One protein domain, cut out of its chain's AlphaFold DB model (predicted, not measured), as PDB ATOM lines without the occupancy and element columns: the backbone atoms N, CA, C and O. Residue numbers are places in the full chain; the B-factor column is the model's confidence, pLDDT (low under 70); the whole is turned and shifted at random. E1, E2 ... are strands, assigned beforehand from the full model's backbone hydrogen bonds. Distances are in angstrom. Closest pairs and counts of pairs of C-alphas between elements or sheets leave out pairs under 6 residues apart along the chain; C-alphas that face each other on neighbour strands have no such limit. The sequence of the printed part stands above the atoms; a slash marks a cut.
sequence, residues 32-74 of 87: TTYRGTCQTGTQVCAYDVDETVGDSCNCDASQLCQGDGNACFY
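AT A GLANCE: This is residues 32 to 74 of the 87 residues of an uncharacterized protein of Botryotinia calthae (UniProt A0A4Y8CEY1). A single strongly twisted sheet of four antiparallel strands curls like part of a barrel, and a long loop, residues 59 to 70, leads from one edge strand, E3, to the other, E4. The hairpin turn between E2 and E3 lies at one end of the long axis and part of this loop at the other. The 43 printed residues hold four strands, E1 to E4 along the chain, in the sheet order E3, E2, E1, E4, and no named helix; the class is all strand. The whole is compact, with a radius of gyration of the C-alphas of 9.8 A, yet elongated in outline, spanning 27 by 17 by 13 A.

HOW THE PARTS SIT: Inner strands E1, residues 33 to 39, and E2, residues 44 to 50, form an antiparallel hairpin at 143 degrees, with N 37 and O 46 2.9 A apart, within hydrogen-bond range. E2 forms another hairpin with edge strand E3, residues 53 to 58, antiparallel at 152 degrees; N 47 and O 55 are 3.0 A apart. E1, E2 and E3 are a meander, each strand the antiparallel neighbour of the one before. Edge strand E4, residues 71 to 74, is antiparallel to E1 at 132 degrees, with N 36 and O 72 2.8 A apart. The four strands make a Greek key, a meander whose first strand also neighbours the fourth. The closest C-alphas of E2 and E4, Cys 45 and Cys 72, are 6.0 A apart.

IN THESE COORDINATES: E1 starts at C-alpha 33 (109.010, 138.993, 165.875) and measures 18.9 A; E2 measures 18.5 A, E3 17.4 A and E4 10.4 A. E4 ends at C-alpha 74 (113.401, 135.871, 164.809).

THE WHOLE: The C-alphas farthest apart, Thr 52 and Ser 62, are 30.4 A apart. The printed part has no cut; the links E1 to E2 and E2 to E3 are tight, and E3 to E4 is long. No printed residue has a pLDDT under 70.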
ATOM      1  N   THR A  32     105.882 140.346 163.497       72.94
ATOM      2  CA  THR A  32     107.109 140.183 162.727       72.94
ATOM      3  C   THR A  32     108.239 139.682 163.614       72.94
ATOM      4  O   THR A  32     109.331 139.493 163.111       72.94
ATOM      5  N   THR A  33     108.017 139.496 164.923       83.00
ATOM      6  CA  THR A  33     109.010 138.993 165.875       83.00
ATOM      7  C   THR A  33     108.525 137.710 166.536       83.00
ATOM      8  O   THR A  33     107.758 137.756 167.491       83.00
ATOM      9  N   TYR A  34     109.034 136.579 166.075       86.06
ATOM     10  CA  TYR A  34     108.678 135.259 166.574       86.06
ATOM     11  C   TYR A  34     109.609 134.856 167.709       86.06
ATOM     12  O   TYR A  34     110.830 135.007 167.612       86.06
ATOM     13  N   ARG A  35     109.044 134.340 168.800       89.31
ATOM     14  CA  ARG A  35     109.815 133.853 169.946       89.31
ATOM     15  C   ARG A  35     110.011 132.347 169.841       89.31
ATOM     16  O   ARG A  35     109.045 131.600 169.748       89.31
ATOM     17  N   GLY A  36     111.258 131.920 169.949       92.00
ATOM     18  CA  GLY A  36     111.658 130.525 169.903       92.00
ATOM     19  C   GLY A  36     112.529 130.101 171.077       92.00
ATOM     20  O   GLY A  36     112.716 130.834 172.057       92.00
ATOM     21  N   THR A  37     113.103 128.912 170.934       94.06
ATOM     22  CA  THR A  37     114.139 128.377 171.822       94.06
ATOM     23  C   THR A  37     115.359 127.918 171.039       94.06
ATOM     24  O   THR A  37     115.214 127.351 169.955       94.06
ATOM     25  N   CYS A  38     116.550 128.125 171.593       93.38
ATOM     26  CA  CYS A  38     117.802 127.747 170.952       93.38
ATOM     27  C   CYS A  38     118.420 126.468 171.535       93.38
ATOM     28  O   CYS A  38     118.145 126.075 172.670       93.38
ATOM     29  N   GLN A  39     119.272 125.821 170.737       93.81
ATOM     30  CA  GLN A  39     120.099 124.685 171.141       93.81
ATOM     31  C   GLN A  39     121.585 125.029 171.008       93.81
ATOM     32  O   GLN A  39     122.047 125.444 169.948       93.81
ATOM     33  N   THR A  40     122.356 124.807 172.066       91.12
ATOM     34  CA  THR A  40     123.788 125.130 172.162       91.12
ATOM     35  C   THR A  40     124.655 124.306 171.214       91.12
ATOM     36  O   THR A  40     125.615 124.826 170.646       91.12
ATOM     37  N   GLY A  41     124.307 123.031 171.004       89.19
ATOM     38  CA  GLY A  41     125.080 122.116 170.160       89.19
ATOM     39  C   GLY A  41     125.014 122.440 168.665       89.19
ATOM     40  O   GLY A  41     125.971 122.181 167.939       89.19
ATOM     41  N   THR A  42     123.903 123.013 168.206       91.62
ATOM     42  CA  THR A  42     123.668 123.350 166.791       91.62
ATOM     43  C   THR A  42     123.678 124.853 166.535       91.62
ATOM     44  O   THR A  42     123.833 125.264 165.390       91.62
ATOM     45  N   GLN A  43     123.540 125.669 167.586       91.62
ATOM     46  CA  GLN A  43     123.316 127.114 167.512       91.62
ATOM     47  C   GLN A  43     122.115 127.469 166.628       91.62
ATOM     48  O   GLN A  43     122.126 128.465 165.909       91.62
ATOM     49  N   VAL A  44     121.078 126.632 166.681       91.75
ATOM     50  CA  VAL A  44     119.821 126.820 165.954       91.75
ATOM     51  C   VAL A  44     118.741 127.252 166.934       91.75
ATOM     52  O   VAL A  44     118.555 126.635 167.982       91.75
ATOM     53  N   CYS A  45     118.033 128.311 166.569       91.50
ATOM     54  CA  CYS A  45     116.796 128.781 167.166       91.50
ATOM     55  C   CYS A  45     115.614 128.184 166.406       91.50
ATOM     56  O   CYS A  45     115.503 128.392 165.200       91.50
ATOM     57  N   ALA A  46     114.726 127.475 167.095       92.88
ATOM     58  CA  ALA A  46     113.455 127.010 166.543       92.88
ATOM     59  C   ALA A  46     112.315 127.871 167.095       92.88
ATOM     60  O   ALA A  46     112.258 128.093 168.307       92.88
ATOM     61  N   TYR A  47     111.432 128.355 166.226       89.44
ATOM     62  CA  TYR A  47     110.311 129.230 166.571       89.44
ATOM     63  C   TYR A  47     109.061 128.860 165.768       89.44
ATOM     64  O   TYR A  47     109.154 128.330 164.663       89.44
ATOM     65  N   ASP A  48     107.890 129.167 166.318       87.44
ATOM     66  CA  ASP A  48     106.612 128.965 165.637       87.44
ATOM     67  C   ASP A  48     106.168 130.271 164.966       87.44
ATOM     68  O   ASP A  48     106.094 131.320 165.611       87.44
ATOM     69  N   VAL A  49     105.894 130.209 163.662       82.44
ATOM     70  CA  VAL A  49     105.343 131.318 162.864       82.44
ATOM     71  C   VAL A  49     103.826 131.398 163.042       82.44
ATOM     72  O   VAL A  49     103.246 132.481 163.105       82.44
ATOM     73  N   ASP A  50     103.188 130.236 163.148       80.06
ATOM     74  CA  ASP A  50     101.763 130.059 163.418       80.06
ATOM     75  C   ASP A  50     101.553 128.741 164.189       80.06
ATOM     76  O   ASP A  50     102.487 127.954 164.331       80.06
ATOM     77  N   GLU A  51     100.336 128.444 164.654       74.44
ATOM     78  CA  GLU A  51     100.020 127.249 165.462       74.44
ATOM     79  C   GLU A  51     100.375 125.915 164.777       74.44
ATOM     80  O   GLU A  51     100.435 124.873 165.427       74.44
ATOM     81  N   THR A  52     100.589 125.933 163.460       77.75
ATOM     82  CA  THR A  52     100.877 124.743 162.646       77.75
ATOM     83  C   THR A  52     102.197 124.808 161.881       77.75
ATOM     84  O   THR A  52     102.590 123.814 161.267       77.75
ATOM     85  N   VAL A  53     102.881 125.955 161.901       80.56
ATOM     86  CA  VAL A  53     104.077 126.207 161.090       80.56
ATOM     87  C   VAL A  53     105.222 126.609 162.007       80.56
ATOM     88  O   VAL A  53     105.248 127.725 162.518       80.56
ATOM     89  N   GLY A  54     106.176 125.695 162.172       84.94
ATOM     90  CA  GLY A  54     107.467 125.968 162.794       84.94
ATOM     91  C   GLY A  54     108.534 126.255 161.742       84.94
ATOM     92  O   GLY A  54     108.513 125.671 160.655       84.94
ATOM     93  N   ASP A  55     109.477 127.125 162.077       90.00
ATOM     94  CA  ASP A  55     110.671 127.403 161.281       90.00
ATOM     95  C   ASP A  55     111.895 127.562 162.205       90.00
ATOM     96  O   ASP A  55     111.815 127.421 163.432       90.00
ATOM     97  N   SER A  56     113.069 127.786 161.622       90.69
ATOM     98  CA  SER A  56     114.316 127.903 162.365       90.69
ATOM     99  C   SER A  56     115.279 128.926 161.768       90.69
ATOM    100  O   SER A  56     115.287 129.192 160.569       90.69
ATOM    101  N   CYS A  57     116.116 129.510 162.623       89.75
ATOM    102  CA  CYS A  57     117.212 130.396 162.239       89.75
ATOM    103  C   CYS A  57     118.486 130.045 163.004       89.75
ATOM    104  O   CYS A  57     118.438 129.498 164.102       89.75
ATOM    105  N   ASN A  58     119.644 130.364 162.430       90.75
ATOM    106  CA  ASN A  58     120.913 130.215 163.137       90.75
ATOM    107  C   ASN A  58     121.129 131.412 164.061       90.75
ATOM    108  O   ASN A  58     120.952 132.547 163.624       90.75
ATOM    109  N   CYS A  59     121.560 131.158 165.296       88.50
ATOM    110  CA  CYS A  59     121.935 132.200 166.241       88.50
ATOM    111  C   CYS A  59     123.059 133.073 165.671       88.50
ATOM    112  O   CYS A  59     124.023 132.569 165.082       88.50
ATOM    113  N   ASP A  60     122.969 134.381 165.897       87.56
ATOM    114  CA  ASP A  60     124.027 135.302 165.498       87.56
ATOM    115  C   ASP A  60     125.352 134.987 166.195       87.56
ATOM    116  O   ASP A  60     125.408 134.693 167.389       87.56
ATOM    117  N   ALA A  61     126.460 135.134 165.466       83.69
ATOM    118  CA  ALA A  61     127.795 134.877 166.009       83.69
ATOM    119  C   ALA A  61     128.152 135.785 167.204       83.69
ATOM    120  O   ALA A  61     129.008 135.437 168.014       83.69
ATOM    121  N   SER A  62     127.506 136.952 167.321       83.88
ATOM    122  CA  SER A  62     127.647 137.871 168.456       83.88
ATOM    123  C   SER A  62     126.756 137.517 169.652       83.88
ATOM    124  O   SER A  62     126.982 138.042 170.740       83.88
ATOM    125  N   GLN A  63     125.743 136.667 169.465       86.56
ATOM    126  CA  GLN A  63     124.718 136.327 170.454       86.56
ATOM    127  C   GLN A  63     124.398 134.831 170.365       86.56
ATOM    128  O   GLN A  63     123.319 134.427 169.938       86.56
ATOM    129  N   LEU A  64     125.387 134.015 170.741       88.19
ATOM    130  CA  LEU A  64     125.272 132.558 170.774       88.19
ATOM    131  C   LEU A  64     124.337 132.098 171.895       88.19
ATOM    132  O   LEU A  64     124.297 132.710 172.965       88.19
ATOM    133  N   CYS A  65     123.672 130.965 171.672       91.19
ATOM    134  CA  CYS A  65     122.865 130.291 172.681       91.19
ATOM    135  C   CYS A  65     123.744 129.897 173.876       91.19
ATOM    136  O   CYS A  65     124.753 129.206 173.696       91.19
ATOM    137  N   GLN A  66     123.383 130.336 175.084       90.56
ATOM    138  CA  GLN A  66     124.154 130.049 176.306       90.56
ATOM    139  C   GLN A  66     123.672 128.784 177.033       90.56
ATOM    140  O   GLN A  66     124.366 128.278 177.914       90.56
ATOM    141  N   GLY A  67     122.497 128.265 176.674       91.00
ATOM    142  CA  GLY A  67     121.889 127.086 177.282       91.00
ATOM    143  C   GLY A  67     120.753 126.529 176.430       91.00
ATOM    144  O   GLY A  67     120.022 127.281 175.791       91.00
ATOM    145  N   ASP A  68     120.607 125.203 176.405       91.12
ATOM    146  CA  ASP A  68     119.528 124.565 175.651       91.12
ATOM    147  C   ASP A  68     118.164 124.978 176.212       91.12
ATOM    148  O   ASP A  68     117.919 124.901 177.418       91.12
ATOM    149  N   GLY A  69     117.267 125.406 175.328       89.69
ATOM    150  CA  GLY A  69     115.955 125.923 175.712       89.69
ATOM    151  C   GLY A  69     115.951 127.410 176.069       89.69
ATOM    152  O   GLY A  69     114.885 127.942 176.388       89.69
ATOM    153  N   ASN A  70     117.093 128.105 175.994       92.19
ATOM    154  CA  ASN A  70     117.117 129.554 176.160       92.19
ATOM    155  C   ASN A  70     116.335 130.250 175.048       92.19
ATOM    156  O   ASN A  70     116.168 129.730 173.943       92.19
ATOM    157  N   ALA A  71     115.843 131.449 175.352       88.94
ATOM    158  CA  ALA A  71     115.022 132.197 174.419       88.94
ATOM    159  C   ALA A  71     115.852 132.694 173.232       88.94
ATOM    160  O   ALA A  71     116.991 133.146 173.380       88.94
ATOM    161  N   CYS A  72     115.224 132.677 172.070       90.56
ATOM    162  CA  CYS A  72     115.714 133.331 170.873       90.56
ATOM    163  C   CYS A  72     114.551 134.020 170.163       90.56
ATOM    164  O   CYS A  72     113.382 133.730 170.436       90.56
ATOM    165  N   PHE A  73     114.868 134.966 169.287       87.88
ATOM    166  CA  PHE A  73     113.864 135.768 168.601       87.88
ATOM    167  C   PHE A  73     114.208 135.859 167.124       87.88
ATOM    168  O   PHE A  73     115.356 136.113 166.793       87.88
ATOM    169  N   TYR A  74     113.233 135.679 166.244       86.19
ATOM    170  CA  TYR A  74     113.401 135.871 164.809       86.19
ATOM    171  C   TYR A  74     112.578 137.073 164.361       86.19
ATOM    172  O   TYR A  74     111.388 137.136 164.659       86.19
TER     173      TYR A  74